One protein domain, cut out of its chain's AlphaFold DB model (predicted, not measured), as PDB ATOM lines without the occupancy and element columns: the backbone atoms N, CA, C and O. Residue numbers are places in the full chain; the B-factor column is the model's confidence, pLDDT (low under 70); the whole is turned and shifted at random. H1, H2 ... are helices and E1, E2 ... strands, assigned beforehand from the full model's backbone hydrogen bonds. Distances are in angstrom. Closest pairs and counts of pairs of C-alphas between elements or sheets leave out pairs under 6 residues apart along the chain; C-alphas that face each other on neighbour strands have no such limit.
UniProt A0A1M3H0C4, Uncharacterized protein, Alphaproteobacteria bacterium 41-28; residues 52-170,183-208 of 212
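This is residues 52 to 170 and 183 to 208 of the 212 residues of an uncharacterized protein of Alphaproteobacteria bacterium 41-28 (UniProt A0A1M3H0C4). A five-stranded sheet, strongly twisted and curled like part of a barrel, has helix H2 packed on one face, with the short H3 beside H2. From this body the H1 residues 52 to 59 stick out as a free arm, and the small hairpin E3 and E4 lies off the sheet. The printed part has 145 residues, with three named helices and seven named strands in the order H1 H2 E1 E2 E3 E4 H3 E5 E6 E7; the large sheet runs E1 - E2 - E7 - E6 - E5, antiparallel throughout. The class is mixed, helices and strands, though under half of the residues are in named elements. It is compact, with a radius of gyration of the C-alphas of 15.4 A and spans of 44 by 40 by 34 A.

Begin with the large sheet: E7, residues 200 to 207, starts at C-alpha 200 (79.993, -15.048, -29.579) and runs 21.6 A to C-alpha 207 (80.998, -12.122, -8.173). E6, residues 155 to 162, is 23.3 A long, and E5, residues 142 to 149, is 20.7 A. E2 is residues 90 to 95, 15.8 A, and E1 is residues 84 to 87, 9.9 A. H2 spans residues 72 to 81, 14.2 A. Find H1 at C-alpha 52 (56.991, -7.441, -27.630); it runs 15.5 A to residue 62. E3, residues 100 to 102, and E4, residues 110 to 112, are 7.0 A each; H3 is residues 130 to 133, 5.1 A.

In the sheet, look between E7 and E6 for N 201 and O 160, 2.8 A, within hydrogen-bond range. The hairpin E5 and E6 has N 143 and O 161 at 2.8 A; E2 and E7 have N 93 and O 206 at 2.8 A; the hairpin E1 and E2 has N 85 and O 92 at 2.8 A. H2 is on this sheet, two layers, a helix on one face; its closest C-alphas to E2 are Phe 79 and Val 94, 5.4 A. H2 and H3 touch, the closest C-alphas being Val 76 and Val 133, 7.0 A; H3 is not on the sheet. H1 only grazes the sheet with residues 60 to 61. In the hairpin E3 and E4, N 101 and O 111 are 2.9 A apart; E3 and E7 are apart. In H1 and H2 every O i to N i+4 pair is within hydrogen-bond range; H3 is too short for one.

The C-alphas of Asn 107 and Gly 139, the two farthest apart, are 44.8 A apart. Residues 171 to 182 are not printed, and C-alphas 170 and 183 are 11.0 A apart across this cut, in the link E6 to E7. The link E4 to H3 is long, 17 residues. The mean pLDDT of the printed part is 70.8, with 57 residues under 70, among them 52 to 65 and 183 to 199.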
ATOM      1  N   PHE A  52      56.171  -6.300 -28.053       38.91
ATOM      2  CA  PHE A  52      56.991  -7.441 -27.630       38.91
ATOM      3  C   PHE A  52      58.466  -7.212 -27.985       38.91
ATOM      4  O   PHE A  52      59.353  -7.557 -27.208       38.91
ATOM      5  N   ARG A  53      58.721  -6.568 -29.132       34.62
ATOM      6  CA  ARG A  53      60.060  -6.191 -29.596       34.62
ATOM      7  C   ARG A  53      60.698  -5.114 -28.716       34.62
ATOM      8  O   ARG A  53      61.865  -5.251 -28.373       34.62
ATOM      9  N   GLU A  54      59.946  -4.083 -28.333       39.94
ATOM     10  CA  GLU A  54      60.446  -3.043 -27.421       39.94
ATOM     11  C   GLU A  54      60.746  -3.604 -26.027       39.94
ATOM     12  O   GLU A  54      61.803  -3.317 -25.480       39.94
ATOM     13  N   ARG A  55      59.908  -4.514 -25.508       42.28
ATOM     14  CA  ARG A  55      60.162  -5.196 -24.226       42.28
ATOM     15  C   ARG A  55      61.429  -6.042 -24.221       42.28
ATOM     16  O   ARG A  55      62.154  -6.018 -23.238       42.28
ATOM     17  N   LEU A  56      61.688  -6.790 -25.296       37.72
ATOM     18  CA  LEU A  56      62.920  -7.570 -25.422       37.72
ATOM     19  C   LEU A  56      64.143  -6.651 -25.444       37.72
ATOM     20  O   LEU A  56      65.115  -6.933 -24.760       37.72
ATOM     21  N   LEU A  57      64.092  -5.545 -26.192       38.12
ATOM     22  CA  LEU A  57      65.195  -4.582 -26.244       38.12
ATOM     23  C   LEU A  57      65.421  -3.889 -24.892       38.12
ATOM     24  O   LEU A  57      66.566  -3.753 -24.488       38.12
ATOM     25  N   GLU A  58      64.364  -3.540 -24.156       45.34
ATOM     26  CA  GLU A  58      64.472  -3.002 -22.792       45.34
ATOM     27  C   GLU A  58      65.034  -4.030 -21.791       45.34
ATOM     28  O   GLU A  58      65.846  -3.670 -20.942       45.34
ATOM     29  N   GLU A  59      64.659  -5.309 -21.910       42.50
ATOM     30  CA  GLU A  59      65.189  -6.409 -21.086       42.50
ATOM     31  C   GLU A  59      66.659  -6.734 -21.430       42.50
ATOM     32  O   GLU A  59      67.429  -7.106 -20.548       42.50
ATOM     33  N   TYR A  60      67.084  -6.526 -22.685       41.47
ATOM     34  CA  TYR A  60      68.487  -6.641 -23.104       41.47
ATOM     35  C   TYR A  60      69.334  -5.406 -22.752       41.47
ATOM     36  O   TYR A  60      70.512  -5.568 -22.448       41.47
ATOM     37  N   ASP A  61      68.781  -4.189 -22.776       42.62
ATOM     38  CA  ASP A  61      69.540  -2.949 -22.548       42.62
ATOM     39  C   ASP A  61      69.685  -2.569 -21.063       42.62
ATOM     40  O   ASP A  61      70.664  -1.906 -20.698       42.62
ATOM     41  N   ALA A  62      68.754  -2.982 -20.194       44.84
ATOM     42  CA  ALA A  62      68.772  -2.599 -18.780       44.84
ATOM     43  C   ALA A  62      69.938  -3.230 -17.990       44.84
ATOM     44  O   ALA A  62      70.566  -2.540 -17.183       44.84
ATOM     45  N   ASP A  63      70.307  -4.480 -18.288       51.94
ATOM     46  CA  ASP A  63      71.357  -5.226 -17.565       51.94
ATOM     47  C   ASP A  63      72.767  -5.051 -18.163       51.94
ATOM     48  O   ASP A  63      73.759  -5.544 -17.630       51.94
ATOM     49  N   VAL A  64      72.898  -4.321 -19.277       56.38
ATOM     50  CA  VAL A  64      74.182  -4.150 -19.981       56.38
ATOM     51  C   VAL A  64      75.006  -2.988 -19.425       56.38
ATOM     52  O   VAL A  64      76.229  -2.995 -19.555       56.38
ATOM     53  N   SER A  65      74.372  -1.988 -18.798       61.19
ATOM     54  CA  SER A  65      75.030  -0.712 -18.470       61.19
ATOM     55  C   SER A  65      76.268  -0.847 -17.582       61.19
ATOM     56  O   SER A  65      77.243  -0.131 -17.801       61.19
ATOM     57  N   GLU A  66      76.268  -1.792 -16.642       73.31
ATOM     58  CA  GLU A  66      77.366  -1.936 -15.692       73.31
ATOM     59  C   GLU A  66      78.629  -2.551 -16.318       73.31
ATOM     60  O   GLU A  66      79.742  -2.241 -15.901       73.31
ATOM     61  N   PHE A  67      78.475  -3.357 -17.369       80.62
ATOM     62  CA  PHE A  67      79.584  -4.013 -18.062       80.62
ATOM     63  C   PHE A  67      79.993  -3.302 -19.357       80.62
ATOM     64  O   PHE A  67      80.855  -3.813 -20.068       80.62
ATOM     65  N   LYS A  68      79.422  -2.129 -19.679       69.69
ATOM     66  CA  LYS A  68      79.694  -1.420 -20.948       69.69
ATOM     67  C   LYS A  68      81.172  -1.104 -21.175       69.69
ATOM     68  O   LYS A  68      81.621  -1.148 -22.317       69.69
ATOM     69  N   ASP A  69      81.917  -0.839 -20.106       80.56
ATOM     70  CA  ASP A  69      83.351  -0.534 -20.177       80.56
ATOM     71  C   ASP A  69      84.241  -1.790 -20.087       80.56
ATOM     72  O   ASP A  69      85.467  -1.691 -20.151       80.56
ATOM     73  N   LEU A  70      83.654  -2.984 -19.933       86.62
ATOM     74  CA  LEU A  70      84.411  -4.226 -19.827       86.62
ATOM     75  C   LEU A  70      84.978  -4.635 -21.191       86.62
ATOM     76  O   LEU A  70      84.239  -4.984 -22.115       86.62
ATOM     77  N   THR A  71      86.306  -4.683 -21.293       88.62
ATOM     78  CA  THR A  71      86.985  -5.098 -22.525       88.62
ATOM     79  C   THR A  71      87.248  -6.601 -22.567       88.62
ATOM     80  O   THR A  71      87.374  -7.282 -21.541       88.62
ATOM     81  N   PHE A  72      87.367  -7.139 -23.781       87.56
ATOM     82  CA  PHE A  72      87.730  -8.537 -23.990       87.56
ATOM     83  C   PHE A  72      89.129  -8.841 -23.434       87.56
ATOM     84  O   PHE A  72      89.353  -9.878 -22.802       87.56
ATOM     85  N   GLU A  73      90.067  -7.913 -23.620       87.94
ATOM     86  CA  GLU A  73      91.450  -8.006 -23.166       87.94
ATOM     87  C   GLU A  73      91.541  -8.105 -21.642       87.94
ATOM     88  O   GLU A  73      92.332  -8.908 -21.130       87.94
ATOM     89  N   ASP A  74      90.715  -7.354 -20.911       91.00
ATOM     90  CA  ASP A  74      90.659  -7.416 -19.449       91.00
ATOM     91  C   ASP A  74      90.205  -8.796 -18.975       91.00
ATOM     92  O   ASP A  74      90.867  -9.431 -18.141       91.00
ATOM     93  N   VAL A  75      89.123  -9.314 -19.566       91.75
ATOM     94  CA  VAL A  75      88.590 -10.642 -19.242       91.75
ATOM     95  C   VAL A  75      89.620 -11.729 -19.549       91.75
ATOM     96  O   VAL A  75      89.902 -12.571 -18.691       91.75
ATOM     97  N   VAL A  76      90.251 -11.696 -20.727       90.44
ATOM     98  CA  VAL A  76      91.285 -12.663 -21.135       90.44
ATOM     99  C   VAL A  76      92.523 -12.581 -20.240       90.44
ATOM    100  O   VAL A  76      93.058 -13.612 -19.814       90.44
ATOM    101  N   SER A  77      92.985 -11.372 -19.915       90.06
ATOM    102  CA  SER A  77      94.136 -11.150 -19.034       90.06
ATOM    103  C   SER A  77      93.876 -11.735 -17.643       90.06
ATOM    104  O   SER A  77      94.713 -12.486 -17.124       90.06
ATOM    105  N   CYS A  78      92.697 -11.477 -17.069       90.94
ATOM    106  CA  CYS A  78      92.274 -12.040 -15.787       90.94
ATOM    107  C   CYS A  78      92.130 -13.565 -15.847       90.94
ATOM    108  O   CYS A  78      92.677 -14.271 -14.988       90.94
ATOM    109  N   PHE A  79      91.501 -14.089 -16.903       91.25
ATOM    110  CA  PHE A  79      91.343 -15.523 -17.141       91.25
ATOM    111  C   PHE A  79      92.700 -16.247 -17.175       91.25
ATOM    112  O   PHE A  79      92.900 -17.278 -16.515       91.25
ATOM    113  N   ARG A  80      93.682 -15.701 -17.899       88.25
ATOM    114  CA  ARG A  80      95.032 -16.279 -17.995       88.25
ATOM    115  C   ARG A  80      95.772 -16.201 -16.659       88.25
ATOM    116  O   ARG A  80      96.260 -17.227 -16.177       88.25
ATOM    117  N   LYS A  81      95.805 -15.019 -16.037       84.88
ATOM    118  CA  LYS A  81      96.671 -14.703 -14.885       84.88
ATOM    119  C   LYS A  81      96.087 -15.075 -13.514       84.88
ATOM    120  O   LYS A  81      96.784 -14.897 -12.523       84.88
ATOM    121  N   ARG A  82      94.852 -15.603 -13.443       74.81
ATOM    122  CA  ARG A  82      94.104 -15.828 -12.180       74.81
ATOM    123  C   ARG A  82      93.995 -14.545 -11.340       74.81
ATOM    124  O   ARG A  82      94.170 -14.582 -10.126       74.81
ATOM    125  N   LYS A  83      93.762 -13.409 -11.996       83.12
ATOM    126  CA  LYS A  83      93.565 -12.118 -11.322       83.12
ATOM    127  C   LYS A  83      92.077 -11.844 -11.120       83.12
ATOM    128  O   LYS A  83      91.253 -12.380 -11.859       83.12
ATOM    129  N   MET A  84      91.767 -11.014 -10.127       90.56
ATOM    130  CA  MET A  84      90.428 -10.458  -9.955       90.56
ATOM    131  C   MET A  84      90.189  -9.376 -11.004       90.56
ATOM    132  O   MET A  84      91.090  -8.592 -11.309       90.56
ATOM    133  N   LEU A  85      88.982  -9.365 -11.544       92.38
ATOM    134  CA  LEU A  85      88.475  -8.349 -12.447       92.38
ATOM    135  C   LEU A  85      87.632  -7.373 -11.622       92.38
ATOM    136  O   LEU A  85      86.788  -7.821 -10.853       92.38
ATOM    137  N   LYS A  86      87.865  -6.067 -11.765       90.50
ATOM    138  CA  LYS A  86      87.037  -5.037 -11.127       90.50
ATOM    139  C   LYS A  86      86.150  -4.386 -12.171       90.50
ATOM    140  O   LYS A  86      86.680  -3.887 -13.159       90.50
ATOM    141  N   VAL A  87      84.842  -4.375 -11.942       87.88
ATOM    142  CA  VAL A  87      83.864  -3.682 -12.793       87.88
ATOM    143  C   VAL A  87      82.979  -2.853 -11.872       87.88
ATOM    144  O   VAL A  87      82.437  -3.390 -10.914       87.88
ATOM    145  N   ASN A  88      82.919  -1.537 -12.085       84.50
ATOM    146  CA  ASN A  88      82.138  -0.592 -11.268       84.50
ATOM    147  C   ASN A  88      82.307  -0.728  -9.743       84.50
ATOM    148  O   ASN A  88      81.369  -0.548  -8.975       84.50
ATOM    149  N   GLY A  89      83.528  -1.023  -9.292       85.44
ATOM    150  CA  GLY A  89      83.841  -1.178  -7.868       85.44
ATOM    151  C   GLY A  89      83.541  -2.565  -7.293       85.44
ATOM    152  O   GLY A  89      83.980  -2.848  -6.182       85.44
ATOM    153  N   GLU A  90      82.894  -3.448  -8.052       89.56
ATOM    154  CA  GLU A  90      82.668  -4.840  -7.673       89.56
ATOM    155  C   GLU A  90      83.794  -5.750  -8.174       89.56
ATOM    156  O   GLU A  90      84.419  -5.501  -9.211       89.56
ATOM    157  N   GLU A  91      84.071  -6.816  -7.423       92.44
ATOM    158  CA  GLU A  91      85.133  -7.772  -7.729       92.44
ATOM    159  C   GLU A  91      84.565  -9.080  -8.280       92.44
ATOM    160  O   GLU A  91      83.644  -9.679  -7.724       92.44
ATOM    161  N   TYR A  92      85.169  -9.561  -9.364       93.69
ATOM    162  CA  TYR A  92      84.760 -10.775 -10.055       93.69
ATOM    163  C   TYR A  92      85.953 -11.685 -10.339       93.69
ATOM    164  O   TYR A  92      87.078 -11.249 -10.599       93.69
ATOM    165  N   ILE A  93      85.687 -12.988 -10.369       93.25
ATOM    166  CA  ILE A  93      86.620 -14.012 -10.835       93.25
ATOM    167  C   ILE A  93      86.115 -14.561 -12.164       93.25
ATOM    168  O   ILE A  93      85.001 -15.078 -12.251       93.25
ATOM    169  N   VAL A  94      86.973 -14.541 -13.186       94.06
ATOM    170  CA  VAL A  94      86.686 -15.213 -14.459       94.06
ATOM    171  C   VAL A  94      86.905 -16.722 -14.295       94.06
ATOM    172  O   VAL A  94      88.025 -17.199 -14.075       94.06
ATOM    173  N   ARG A  95      85.822 -17.496 -14.364       91.69
ATOM    174  CA  ARG A  95      85.807 -18.945 -14.145       91.69
ATOM    175  C   ARG A  95      86.337 -19.684 -15.370       91.69
ATOM    176  O   ARG A  95      85.910 -19.447 -16.492       91.69
ATOM    177  N   LYS A  96      87.221 -20.656 -15.129       88.00
ATOM    178  CA  LYS A  96      87.754 -21.561 -16.170       88.00
ATOM    179  C   LYS A  96      86.855 -22.758 -16.454       88.00
ATOM    180  O   LYS A  96      87.012 -23.419 -17.472       88.00
ATOM    181  N   GLU A  97      85.959 -23.050 -15.521       86.56
ATOM    182  CA  GLU A  97      85.040 -24.175 -15.572       86.56
ATOM    183  C   GLU A  97      83.693 -23.755 -14.996       86.56
ATOM    184  O   GLU A  97      83.626 -22.950 -14.055       86.56
ATOM    185  N   LEU A  98      82.634 -24.364 -15.525       86.88
ATOM    186  CA  LEU A  98      81.294 -24.238 -14.975       86.88
ATOM    187  C   LEU A  98      81.247 -24.767 -13.532       86.88
ATOM    188  O   LEU A  98      81.885 -25.782 -13.219       86.88
ATOM    189  N   PRO A  99      80.477 -24.125 -12.638       88.38
ATOM    190  CA  PRO A  99      80.234 -24.664 -11.311       88.38
ATOM    191  C   PRO A  99      79.476 -25.996 -11.404       88.38
ATOM    192  O   PRO A  99      78.707 -26.248 -12.334       88.38
ATOM    193  N   LYS A 100      79.682 -26.863 -10.407       87.25
ATOM    194  CA  LYS A 100      78.914 -28.105 -10.271       87.25
ATOM    195  C   LYS A 100      77.629 -27.834  -9.497       87.25
ATOM    196  O   LYS A 100      77.670 -27.705  -8.272       87.25
ATOM    197  N   LEU A 101      76.498 -27.796 -10.193       82.12
ATOM    198  CA  LEU A 101      75.179 -27.533  -9.616       82.12
ATOM    199  C   LEU A 101      74.301 -28.781  -9.709       82.12
ATOM    200  O   LEU A 101      74.517 -29.654 -10.548       82.12
ATOM    201  N   ARG A 102      73.321 -28.902  -8.806       76.94
ATOM    202  CA  ARG A 102      72.334 -29.984  -8.892       76.94
ATOM    203  C   ARG A 102      71.413 -29.698 -10.070       76.94
ATOM    204  O   ARG A 102      70.736 -28.676 -10.069       76.94
ATOM    205  N   SER A 103      71.361 -30.606 -11.036       68.38
ATOM    206  CA  SER A 103      70.496 -30.445 -12.204       68.38
ATOM    207  C   SER A 103      69.256 -31.323 -12.101       68.38
ATOM    208  O   SER A 103      69.343 -32.511 -11.779       68.38
ATOM    209  N   LYS A 104      68.092 -30.740 -12.411       67.31
ATOM    210  CA  LYS A 104      66.829 -31.481 -12.504       67.31
ATOM    211  C   LYS A 104      66.860 -32.505 -13.647       67.31
ATOM    212  O   LYS A 104      66.353 -33.603 -13.453       67.31
ATOM    213  N   LEU A 105      67.539 -32.205 -14.762       65.38
ATOM    214  CA  LEU A 105      67.705 -33.138 -15.892       65.38
ATOM    215  C   LEU A 105      68.472 -34.407 -15.517       65.38
ATOM    216  O   LEU A 105      68.224 -35.471 -16.073       65.38
ATOM    217  N   TYR A 106      69.403 -34.304 -14.570       67.81
ATOM    218  CA  TYR A 106      70.260 -35.415 -14.162       67.81
ATOM    219  C   TYR A 106      69.843 -35.986 -12.802       67.81
ATOM    220  O   TYR A 106      70.696 -36.410 -12.021       67.81
ATOM    221  N   ASN A 107      68.540 -35.992 -12.497       76.31
ATOM    222  CA  ASN A 107      67.966 -36.545 -11.263       76.31
ATOM    223  C   ASN A 107      68.636 -36.003  -9.986       76.31
ATOM    224  O   ASN A 107      68.942 -36.745  -9.053       76.31
ATOM    225  N   GLY A 108      68.938 -34.703  -9.959       77.31
ATOM    226  CA  GLY A 108      69.568 -34.038  -8.819       77.31
ATOM    227  C   GLY A 108      71.072 -34.290  -8.672       77.31
ATOM    228  O   GLY A 108      71.667 -33.799  -7.706       77.31
ATOM    229  N   LYS A 109      71.716 -35.006  -9.607       75.31
ATOM    230  CA  LYS A 109      73.178 -35.149  -9.630       75.31
ATOM    231  C   LYS A 109      73.839 -33.784  -9.818       75.31
ATOM    232  O   LYS A 109      73.351 -32.931 -10.561       75.31
ATOM    233  N   LYS A 110      74.973 -33.592  -9.135       82.19
ATOM    234  CA  LYS A 110      75.832 -32.424  -9.332       82.19
ATOM    235  C   LYS A 110      76.615 -32.591 -10.631       82.19
ATOM    236  O   LYS A 110      77.495 -33.446 -10.704       82.19
ATOM    237  N   VAL A 111      76.310 -31.768 -11.622       80.44
ATOM    238  CA  VAL A 111      76.989 -31.739 -12.923       80.44
ATOM    239  C   VAL A 111      77.437 -30.315 -13.227       80.44
ATOM    240  O   VAL A 111      76.992 -29.373 -12.576       80.44
ATOM    241  N   GLN A 112      78.372 -30.157 -14.160       81.69
ATOM    242  CA  GLN A 112      78.754 -28.833 -14.646       81.69
ATOM    243  C   GLN A 112      77.552 -28.199 -15.349       81.69
ATOM    244  O   GLN A 112      76.942 -28.817 -16.217       81.69
ATOM    245  N   THR A 113      77.164 -27.007 -14.911       79.12
ATOM    246  CA  THR A 113      75.904 -26.368 -15.314       79.12
ATOM    247  C   THR A 113      76.118 -24.868 -15.364       79.12
ATOM    248  O   THR A 113      76.721 -24.317 -14.441       79.12
ATOM    249  N   ASN A 114      75.638 -24.202 -16.417       83.56
ATOM    250  CA  ASN A 114      75.665 -22.746 -16.470       83.56
ATOM    251  C   ASN A 114      74.511 -22.167 -15.621       83.56
ATOM    252  O   ASN A 114      73.350 -22.342 -15.995       83.56
ATOM    253  N   PRO A 115      74.795 -21.496 -14.485       84.31
ATOM    254  CA  PRO A 115      73.759 -20.947 -13.605       84.31
ATOM    255  C   PRO A 115      72.921 -19.843 -14.260       84.31
ATOM    256  O   PRO A 115      71.791 -19.624 -13.837       84.31
ATOM    257  N   CYS A 116      73.437 -19.183 -15.301       84.12
ATOM    258  CA  CYS A 116      72.757 -18.079 -15.982       84.12
ATOM    259  C   CYS A 116      71.645 -18.559 -16.939       84.12
ATOM    260  O   CYS A 116      70.928 -17.742 -17.506       84.12
ATOM    261  N   TYR A 117      71.492 -19.874 -17.150       76.56
ATOM    262  CA  TYR A 117      70.528 -20.457 -18.100       76.56
ATOM    263  C   TYR A 117      69.654 -21.532 -17.432       76.56
ATOM    264  O   TYR A 117      69.667 -22.696 -17.844       76.56
ATOM    265  N   PRO A 118      68.933 -21.201 -16.345       69.50
ATOM    266  CA  PRO A 118      68.176 -22.185 -15.569       69.50
ATOM    267  C   PRO A 118      66.990 -22.785 -16.342       69.50
ATOM    268  O   PRO A 118      66.613 -23.931 -16.093       69.50
ATOM    269  N   ASP A 119      66.433 -22.030 -17.284       63.91
ATOM    270  CA  ASP A 119      65.312 -22.367 -18.166       63.91
ATOM    271  C   ASP A 119      65.615 -23.554 -19.090       63.91
ATOM    272  O   ASP A 119      64.786 -24.448 -19.258       63.91
ATOM    273  N   ILE A 120      66.848 -23.633 -19.581       61.28
ATOM    274  CA  ILE A 120      67.373 -24.760 -20.365       61.28
ATOM    275  C   ILE A 120      68.250 -25.681 -19.508       61.28
ATOM    276  O   ILE A 120      69.141 -26.373 -19.994       61.28
ATOM    277  N   CYS A 121      67.993 -25.706 -18.194       57.22
ATOM    278  CA  CYS A 121      68.660 -26.574 -17.219       57.22
ATOM    279  C   CYS A 121      70.197 -26.446 -17.203       57.22
ATOM    280  O   CYS A 121      70.915 -27.408 -16.912       57.22
ATOM    281  N   GLY A 122      70.678 -25.242 -17.511       57.06
ATOM    282  CA  GLY A 122      72.074 -24.831 -17.600       57.06
ATOM    283  C   GLY A 122      72.847 -25.396 -18.782       57.06
ATOM    284  O   GLY A 122      74.080 -25.351 -18.756       57.06
ATOM    285  N   LEU A 123      72.133 -25.887 -19.801       59.12
ATOM    286  CA  LEU A 123      72.639 -26.101 -21.157       59.12
ATOM    287  C   LEU A 123      72.721 -24.747 -21.879       59.12
ATOM    288  O   LEU A 123      71.969 -24.501 -22.805       59.12
ATOM    289  N   GLY A 124      73.550 -23.838 -21.370       65.25
ATOM    290  CA  GLY A 124      73.800 -22.537 -21.994       65.25
ATOM    291  C   GLY A 124      75.137 -22.487 -22.740       65.25
ATOM    292  O   GLY A 124      75.882 -23.473 -22.682       65.25
ATOM    293  N   PRO A 125      75.492 -21.308 -23.288       68.50
ATOM    294  CA  PRO A 125      76.705 -21.048 -24.053       68.50
ATOM    295  C   PRO A 125      77.935 -21.746 -23.527       68.50
ATOM    296  O   PRO A 125      78.341 -21.573 -22.368       68.50
ATOM    297  N   ARG A 126      78.577 -22.497 -24.426       74.31
ATOM    298  CA  ARG A 126      79.884 -23.084 -24.166       74.31
ATOM    299  C   ARG A 126      80.874 -21.975 -23.818       74.31
ATOM    300  O   ARG A 126      81.089 -21.037 -24.585       74.31
ATOM    301  N   LEU A 127      81.515 -22.125 -22.665       80.06
ATOM    302  CA  LEU A 127      82.594 -21.242 -22.240       80.06
ATOM    303  C   LEU A 127      83.888 -21.570 -22.984       80.06
ATOM    304  O   LEU A 127      84.185 -22.743 -23.232       80.06
ATOM    305  N   LEU A 128      84.691 -20.544 -23.263       79.12
ATOM    306  CA  LEU A 128      86.054 -20.734 -23.750       79.12
ATOM    307  C   LEU A 128      86.911 -21.474 -22.710       79.12
ATOM    308  O   LEU A 128      86.986 -21.101 -21.537       79.12
ATOM    309  N   LYS A 129      87.620 -22.510 -23.155       80.94
ATOM    310  CA  LYS A 129      88.635 -23.209 -22.364       80.94
ATOM    311  C   LYS A 129      89.943 -22.436 -22.385       80.94
ATOM    312  O   LYS A 129      90.251 -21.701 -23.316       80.94
ATOM    313  N   LYS A 130      90.803 -22.700 -21.401       80.50
ATOM    314  CA  LYS A 130      92.135 -22.080 -21.337       80.50
ATOM    315  C   LYS A 130      92.963 -22.280 -22.603       80.50
ATOM    316  O   LYS A 130      93.520 -21.319 -23.109       80.50
ATOM    317  N   THR A 131      92.992 -23.498 -23.130       77.56
ATOM    318  CA  THR A 131      93.710 -23.812 -24.372       77.56
ATOM    319  C   THR A 131      93.184 -23.032 -25.572       77.56
ATOM    320  O   THR A 131      93.921 -22.802 -26.513       77.56
ATOM    321  N   GLU A 132      91.916 -22.635 -25.555       76.81
ATOM    322  CA  GLU A 132      91.278 -21.886 -26.638       76.81
ATOM    323  C   GLU A 132      91.559 -20.391 -26.493       76.81
ATOM    324  O   GLU A 132      91.915 -19.738 -27.465       76.81
ATOM    325  N   VAL A 133      91.516 -19.873 -25.262       79.00
ATOM    326  CA  VAL A 133      91.960 -18.509 -24.949       79.00
ATOM    327  C   VAL A 133      93.429 -18.313 -25.318       79.00
ATOM    328  O   VAL A 133      93.809 -17.257 -25.805       79.00
ATOM    329  N   ASP A 134      94.286 -19.305 -25.092       74.31
ATOM    330  CA  ASP A 134      95.715 -19.210 -25.410       74.31
ATOM    331  C   ASP A 134      95.996 -19.222 -26.929       74.31
ATOM    332  O   ASP A 134      97.056 -18.760 -27.334       74.31
ATOM    333  N   ASN A 135      95.033 -19.654 -27.755       72.00
ATOM    334  CA  ASN A 135      95.132 -19.731 -29.218       72.00
ATOM    335  C   ASN A 135      94.143 -18.790 -29.936       72.00
ATOM    336  O   ASN A 135      93.671 -19.096 -31.031       72.00
ATOM    337  N   LEU A 136      93.789 -17.664 -29.310       70.38
ATOM    338  CA  LEU A 136      92.951 -16.647 -29.949       70.38
ATOM    339  C   LEU A 136      93.642 -16.093 -31.211       70.38
ATOM    340  O   LEU A 136      94.846 -15.837 -31.157       70.38
ATOM    341  N   PRO A 137      92.910 -15.893 -32.322       59.47
ATOM    342  CA  PRO A 137      93.493 -15.431 -33.578       59.47
ATOM    343  C   PRO A 137      94.092 -14.030 -33.443       59.47
ATOM    344  O   PRO A 137      93.459 -13.111 -32.918       59.47
ATOM    345  N   GLU A 138      95.308 -13.859 -33.960       56.47
ATOM    346  CA  GLU A 138      95.955 -12.552 -34.054       56.47
ATOM    347  C   GLU A 138      95.170 -11.650 -35.021       56.47
ATOM    348  O   GLU A 138      94.817 -12.061 -36.125       56.47
ATOM    349  N   GLY A 139      94.869 -10.418 -34.599       57.84
ATOM    350  CA  GLY A 139      94.159  -9.425 -35.416       57.84
ATOM    351  C   GLY A 139      92.627  -9.466 -35.349       57.84
ATOM    352  O   GLY A 139      91.993  -8.589 -35.928       57.84
ATOM    353  N   ALA A 140      92.021 -10.418 -34.631       67.25
ATOM    354  CA  ALA A 140      90.586 -10.365 -34.353       67.25
ATOM    355  C   ALA A 140      90.284  -9.287 -33.301       67.25
ATOM    356  O   ALA A 140      90.806  -9.347 -32.187       67.25
ATOM    357  N   ASN A 141      89.412  -8.335 -33.639       69.44
ATOM    358  CA  ASN A 141      88.931  -7.338 -32.688       69.44
ATOM    359  C   ASN A 141      87.640  -7.840 -32.049       69.44
ATOM    360  O   ASN A 141      86.656  -8.100 -32.746       69.44
ATOM    361  N   PHE A 142      87.650  -7.985 -30.728       77.38
ATOM    362  CA  PHE A 142      86.491  -8.433 -29.968       77.38
ATOM    363  C   PHE A 142      85.787  -7.250 -29.307       77.38
ATOM    364  O   PHE A 142      86.418  -6.356 -28.751       77.38
ATOM    365  N   PHE A 143      84.461  -7.275 -29.343       78.50
ATOM    366  CA  PHE A 143      83.584  -6.243 -28.810       78.50
ATOM    367  C   PHE A 143      82.616  -6.874 -27.827       78.50
ATOM    368  O   PHE A 143      82.162  -8.006 -28.026       78.50
ATOM    369  N   PHE A 144      82.302  -6.137 -26.766       81.56
ATOM    370  CA  PHE A 144      81.262  -6.535 -25.833       81.56
ATOM    371  C   PHE A 144      79.945  -6.727 -26.592       81.56
ATOM    372  O   PHE A 144      79.559  -5.883 -27.398       81.56
ATOM    373  N   HIS A 145      79.285  -7.859 -26.356       80.94
ATOM    374  CA  HIS A 145      78.027  -8.202 -27.006       80.94
ATOM    375  C   HIS A 145      76.867  -8.114 -26.019       80.94
ATOM    376  O   HIS A 145      75.954  -7.316 -26.195       80.94
ATOM    377  N   SER A 146      76.897  -8.939 -24.973       80.25
ATOM    378  CA  SER A 146      75.836  -8.977 -23.969       80.25
ATOM    379  C   SER A 146      76.299  -9.652 -22.683       80.25
ATOM    380  O   SER A 146      77.342 -10.310 -22.636       80.25
ATOM    381  N   VAL A 147      75.494  -9.516 -21.634       86.25
ATOM    382  CA  VAL A 147      75.639 -10.252 -20.382       86.25
ATOM    383  C   VAL A 147      74.330 -10.970 -20.066       86.25
ATOM    384  O   VAL A 147      73.253 -10.463 -20.360       86.25
ATOM    385  N   LYS A 148      74.414 -12.170 -19.486       85.06
ATOM    386  CA  LYS A 148      73.270 -12.844 -18.863       85.06
ATOM    387  C   LYS A 148      73.589 -13.157 -17.414       85.06
ATOM    388  O   LYS A 148      74.601 -13.803 -17.142       85.06
ATOM    389  N   GLN A 149      72.719 -12.738 -16.511       88.06
ATOM    390  CA  GLN A 149      72.880 -12.898 -15.072       88.06
ATOM    391  C   GLN A 149      72.075 -14.099 -14.550       88.06
ATOM    392  O   GLN A 149      71.020 -14.448 -15.086       88.06
ATOM    393  N   ASP A 150      72.573 -14.773 -13.511       88.00
ATOM    394  CA  ASP A 150      71.788 -15.765 -12.772       88.00
ATOM    395  C   ASP A 150      70.800 -15.103 -11.794       88.00
ATOM    396  O   ASP A 150      70.993 -13.981 -11.342       88.00
ATOM    397  N   GLN A 151      69.738 -15.810 -11.393       78.62
ATOM    398  CA  GLN A 151      68.704 -15.234 -10.512       78.62
ATOM    399  C   GLN A 151      69.240 -14.703  -9.167       78.62
ATOM    400  O   GLN A 151      68.579 -13.890  -8.529       78.62
ATOM    401  N   GLY A 152      70.407 -15.177  -8.716       80.94
ATOM    402  CA  GLY A 152      71.047 -14.732  -7.479       80.94
ATOM    403  C   GLY A 152      72.026 -13.565  -7.639       80.94
ATOM    404  O   GLY A 152      72.573 -13.132  -6.631       80.94
ATOM    405  N   GLY A 153      72.299 -13.096  -8.863       84.56
ATOM    406  CA  GLY A 153      73.311 -12.066  -9.134       84.56
ATOM    407  C   GLY A 153      74.731 -12.446  -8.714       84.56
ATOM    408  O   GLY A 153      75.571 -11.585  -8.465       84.56
ATOM    409  N   LYS A 154      75.006 -13.747  -8.609       89.62
ATOM    410  CA  LYS A 154      76.312 -14.289  -8.232       89.62
ATOM    411  C   LYS A 154      77.150 -14.625  -9.456       89.62
ATOM    412  O   LYS A 154      78.381 -14.582  -9.396       89.62
ATOM    413  N   TYR A 155      76.504 -15.004 -10.551       91.19
ATOM    414  CA  TYR A 155      77.157 -15.424 -11.777       91.19
ATOM    415  C   TYR A 155      76.640 -14.628 -12.966       91.19
ATOM    416  O   TYR A 155      75.443 -14.401 -13.107       91.19
ATOM    417  N   PHE A 156      77.567 -14.279 -13.853       91.75
ATOM    418  CA  PHE A 156      77.291 -13.497 -15.048       91.75
ATOM    419  C   PHE A 156      78.007 -14.151 -16.223       91.75
ATOM    420  O   PHE A 156      79.225 -14.329 -16.202       91.75
ATOM    421  N   THR A 157      77.272 -14.549 -17.253       89.88
ATOM    422  CA  THR A 157      77.868 -14.969 -18.521       89.88
ATOM    423  C   THR A 157      78.039 -13.737 -19.390       89.88
ATOM    424  O   THR A 157      77.050 -13.211 -19.889       89.88
ATOM    425  N   VAL A 158      79.282 -13.296 -19.576       89.81
ATOM    426  CA  VAL A 158      79.624 -12.192 -20.477       89.81
ATOM    427  C   VAL A 158      79.992 -12.740 -21.847       89.81
ATOM    428  O   VAL A 158      80.711 -13.742 -21.966       89.81
ATOM    429  N   ARG A 159      79.480 -12.082 -22.878       85.75
ATOM    430  CA  ARG A 159      79.606 -12.489 -24.269       85.75
ATOM    431  C   ARG A 159      80.323 -11.408 -25.055       85.75
ATOM    432  O   ARG A 159      80.008 -10.227 -24.926       85.75
ATOM    433  N   PHE A 160      81.250 -11.834 -25.899       82.31
ATOM    434  CA  PHE A 160      81.955 -10.965 -26.832       82.31
ATOM    435  C   PHE A 160      81.772 -11.487 -28.248       82.31
ATOM    436  O   PHE A 160      81.809 -12.693 -28.472       82.31
ATOM    437  N   THR A 161      81.605 -10.583 -29.201       77.19
ATOM    438  CA  THR A 161      81.582 -10.886 -30.635       77.19
ATOM    439  C   THR A 161      82.803 -10.268 -31.305       77.19
ATOM    440  O   THR A 161      83.531  -9.514 -30.670       77.19
ATOM    441  N   SER A 162      83.056 -10.565 -32.574       72.12
ATOM    442  CA  SER A 162      84.125  -9.908 -33.337       72.12
ATOM    443  C   SER A 162      83.586  -9.319 -34.634       72.12
ATOM    444  O   SER A 162      82.674  -9.881 -35.240       72.12
ATOM    445  N   ASN A 163      84.162  -8.192 -35.054       57.34
ATOM    446  CA  ASN A 163      83.814  -7.471 -36.287       57.34
ATOM    447  C   ASN A 163      83.880  -8.356 -37.541       57.34
ATOM    448  O   ASN A 163      83.050  -8.209 -38.435       57.34
ATOM    449  N   ASP A 164      84.838  -9.281 -37.584       55.91
ATOM    450  CA  ASP A 164      85.118 -10.100 -38.766       55.91
ATOM    451  C   ASP A 164      84.601 -11.540 -38.646       55.91
ATOM    452  O   ASP A 164      84.807 -12.341 -39.557       55.91
ATOM    453  N   ASN A 165      83.913 -11.865 -37.538       53.62
ATOM    454  CA  ASN A 165      83.295 -13.167 -37.262       53.62
ATOM    455  C   ASN A 165      84.147 -14.344 -37.803       53.62
ATOM    456  O   ASN A 165      83.690 -15.132 -38.648       53.62
ATOM    457  N   PRO A 166      85.432 -14.440 -37.398       49.44
ATOM    458  CA  PRO A 166      86.350 -15.370 -38.013       49.44
ATOM    459  C   PRO A 166      85.836 -16.783 -37.749       49.44
ATOM    460  O   PRO A 166      85.554 -17.172 -36.613       49.44
ATOM    461  N   HIS A 167      85.692 -17.572 -38.811       44.22
ATOM    462  CA  HIS A 167      85.449 -19.000 -38.672       44.22
ATOM    463  C   HIS A 167      86.643 -19.611 -37.927       44.22
ATOM    464  O   HIS A 167      87.709 -19.795 -38.503       44.22
ATOM    465  N   TRP A 168      86.464 -19.989 -36.660       43.81
ATOM    466  CA  TRP A 168      87.481 -20.749 -35.913       43.81
ATOM    467  C   TRP A 168      87.764 -22.142 -36.509       43.81
ATOM    468  O   TRP A 168      88.730 -22.792 -36.125       43.81
ATOM    469  N   GLY A 169      86.985 -22.573 -37.508       36.88
ATOM    470  CA  GLY A 169      87.295 -23.721 -38.366       36.88
ATOM    471  C   GLY A 169      88.423 -23.491 -39.388       36.88
ATOM    472  O   GLY A 169      88.694 -24.392 -40.172       36.88
ATOM    473  N   LEU A 170      89.080 -22.322 -39.412       33.62
ATOM    474  CA  LEU A 170      90.074 -21.953 -40.436       33.62
ATOM    475  C   LEU A 170      91.467 -21.592 -39.902       33.62
ATOM    476  O   LEU A 170      92.183 -20.835 -40.547       33.62
ATOM    477  N   ASN A 183      81.353 -28.158 -35.137       37.66
ATOM    478  CA  ASN A 183      81.883 -26.806 -34.947       37.66
ATOM    479  C   ASN A 183      81.582 -26.281 -33.525       37.66
ATOM    480  O   ASN A 183      80.777 -25.387 -33.298       37.66
ATOM    481  N   ARG A 184      82.245 -26.881 -32.530       41.41
ATOM    482  CA  ARG A 184      82.034 -26.732 -31.080       41.41
ATOM    483  C   ARG A 184      82.460 -25.375 -30.512       41.41
ATOM    484  O   ARG A 184      82.540 -25.259 -29.294       41.41
ATOM    485  N   TYR A 185      82.808 -24.390 -31.335       39.47
ATOM    486  CA  TYR A 185      83.354 -23.107 -30.871       39.47
ATOM    487  C   TYR A 185      82.285 -22.048 -30.611       39.47
ATOM    488  O   TYR A 185      82.550 -21.095 -29.881       39.47
ATOM    489  N   TRP A 186      81.085 -22.259 -31.147       44.12
ATOM    490  CA  TRP A 186      79.999 -21.293 -31.177       44.12
ATOM    491  C   TRP A 186      78.709 -21.984 -30.748       44.12
ATOM    492  O   TRP A 186      78.505 -23.156 -31.059       44.12
ATOM    493  N   GLU A 187      77.850 -21.276 -30.023       42.44
ATOM    494  CA  GLU A 187      76.432 -21.612 -30.060       42.44
ATOM    495  C   GLU A 187      75.833 -20.830 -31.215       42.44
ATOM    496  O   GLU A 187      75.946 -19.606 -31.260       42.44
ATOM    497  N   ASP A 188      75.248 -21.552 -32.169       42.22
ATOM    498  CA  ASP A 188      74.379 -20.955 -33.168       42.22
ATOM    499  C   ASP A 188      73.131 -20.455 -32.430       42.22
ATOM    500  O   ASP A 188      72.152 -21.182 -32.250       42.22
ATOM    501  N   GLU A 189      73.168 -19.220 -31.932       38.22
ATOM    502  CA  GLU A 189      71.961 -18.585 -31.426       38.22
ATOM    503  C   GLU A 189      71.129 -18.121 -32.618       38.22
ATOM    504  O   GLU A 189      71.367 -17.086 -33.242       38.22
ATOM    505  N   HIS A 190      70.115 -18.918 -32.948       38.44
ATOM    506  CA  HIS A 190      69.015 -18.456 -33.775       38.44
ATOM    507  C   HIS A 190      68.194 -17.458 -32.958       38.44
ATOM    508  O   HIS A 190      67.227 -17.822 -32.288       38.44
ATOM    509  N   GLY A 191      68.557 -16.178 -33.033       35.94
ATOM    510  CA  GLY A 191      67.566 -15.133 -32.810       35.94
ATOM    511  C   GLY A 191      66.380 -15.382 -33.759       35.94
ATOM    512  O   GLY A 191      66.608 -15.809 -34.895       35.94
ATOM    513  N   PRO A 192      65.125 -15.145 -33.339       38.03
ATOM    514  CA  PRO A 192      63.945 -15.430 -34.164       38.03
ATOM    515  C   PRO A 192      63.963 -14.728 -35.537       38.03
ATOM    516  O   PRO A 192      63.332 -15.221 -36.465       38.03
ATOM    517  N   ASP A 193      64.754 -13.656 -35.682       36.91
ATOM    518  CA  ASP A 193      64.924 -12.875 -36.915       36.91
ATOM    519  C   ASP A 193      66.380 -12.854 -37.442       36.91
ATOM    520  O   ASP A 193      66.745 -12.007 -38.263       36.91
ATOM    521  N   CYS A 194      67.256 -13.749 -36.970       35.22
ATOM    522  CA  CYS A 194      68.684 -13.664 -37.277       35.22
ATOM    523  C   CYS A 194      69.019 -14.238 -38.668       35.22
ATOM    524  O   CYS A 194      69.058 -15.449 -38.876       35.22
ATOM    525  N   VAL A 195      69.290 -13.357 -39.641       36.81
ATOM    526  CA  VAL A 195      69.698 -13.716 -41.020       36.81
ATOM    527  C   VAL A 195      71.178 -14.150 -41.089       36.81
ATOM    528  O   VAL A 195      71.641 -14.662 -42.109       36.81
ATOM    529  N   ARG A 196      71.948 -13.965 -40.008       38.66
ATOM    530  CA  ARG A 196      73.368 -14.338 -39.901       38.66
ATOM    531  C   ARG A 196      73.656 -14.970 -38.544       38.66
ATOM    532  O   ARG A 196      73.125 -14.530 -37.542       38.66
ATOM    533  N   ILE A 197      74.531 -15.970 -38.510       47.00
ATOM    534  CA  ILE A 197      74.998 -16.575 -37.258       47.00
ATOM    535  C   ILE A 197      75.921 -15.570 -36.558       47.00
ATOM    536  O   ILE A 197      77.046 -15.334 -37.016       47.00
ATOM    537  N   GLU A 198      75.447 -14.964 -35.471       51.03
ATOM    538  CA  GLU A 198      76.286 -14.174 -34.575       51.03
ATOM    539  C   GLU A 198      77.134 -15.115 -33.732       51.03
ATOM    540  O   GLU A 198      76.647 -15.995 -33.027       51.03
ATOM    541  N   ARG A 199      78.444 -14.957 -33.860       61.03
ATOM    542  CA  ARG A 199      79.413 -15.842 -33.241       61.03
ATOM    543  C   ARG A 199      79.996 -15.154 -32.030       61.03
ATOM    544  O   ARG A 199      80.848 -14.273 -32.149       61.03
ATOM    545  N   THR A 200      79.528 -15.575 -30.860       73.25
ATOM    546  CA  THR A 200      79.993 -15.048 -29.579       73.25
ATOM    547  C   THR A 200      80.907 -16.020 -28.853       73.25
ATOM    548  O   THR A 200      80.625 -17.217 -28.772       73.25
ATOM    549  N   VAL A 201      81.964 -15.491 -28.255       79.56
ATOM    550  CA  VAL A 201      82.756 -16.195 -27.253       79.56
ATOM    551  C   VAL A 201      82.273 -15.823 -25.859       79.56
ATOM    552  O   VAL A 201      81.926 -14.672 -25.594       79.56
ATOM    553  N   ASN A 202      82.253 -16.806 -24.962       85.56
ATOM    554  CA  ASN A 202      81.590 -16.676 -23.670       85.56
ATOM    555  C   ASN A 202      82.567 -16.913 -22.522       85.56
ATOM    556  O   ASN A 202      83.324 -17.892 -22.519       85.56
ATOM    557  N   PHE A 203      82.482 -16.057 -21.509       90.94
ATOM    558  CA  PHE A 203      83.150 -16.237 -20.227       90.94
ATOM    559  C   PHE A 203      82.125 -16.201 -19.104       90.94
ATOM    560  O   PHE A 203      81.133 -15.483 -19.167       90.94
ATOM    561  N   LEU A 204      82.391 -16.966 -18.050       92.94
ATOM    562  CA  LEU A 204      81.591 -16.920 -16.836       92.94
ATOM    563  C   LEU A 204      82.340 -16.110 -15.784       92.94
ATOM    564  O   LEU A 204      83.408 -16.520 -15.327       92.94
ATOM    565  N   LEU A 205      81.770 -14.983 -15.387       94.00
ATOM    566  CA  LEU A 205      82.178 -14.226 -14.218       94.00
ATOM    567  C   LEU A 205      81.435 -14.760 -12.995       94.00
ATOM    568  O   LEU A 205      80.261 -15.126 -13.058       94.00
ATOM    569  N   GLN A 206      82.138 -14.815 -11.874       93.62
ATOM    570  CA  GLN A 206      81.561 -15.053 -10.562       93.62
ATOM    571  C   GLN A 206      81.876 -13.841  -9.695       93.62
ATOM    572  O   GLN A 206      83.056 -13.545  -9.496       93.62
ATOM    573  N   LYS A 207      80.847 -13.181  -9.168       92.75
ATOM    574  CA  LYS A 207      80.998 -12.122  -8.173       92.75
ATOM    575  C   LYS A 207      81.653 -12.696  -6.916       92.75
ATOM    576  O   LYS A 207      81.318 -13.800  -6.471       92.75
ATOM    577  N   VAL A 208      82.651 -11.988  -6.405       91.12
ATOM    578  CA  VAL A 208      83.261 -12.286  -5.113       91.12
ATOM    579  C   VAL A 208      82.358 -11.656  -4.067       91.12
ATOM    580  O   VAL A 208      82.166 -10.443  -4.066       91.12
TER     581      VAL A 208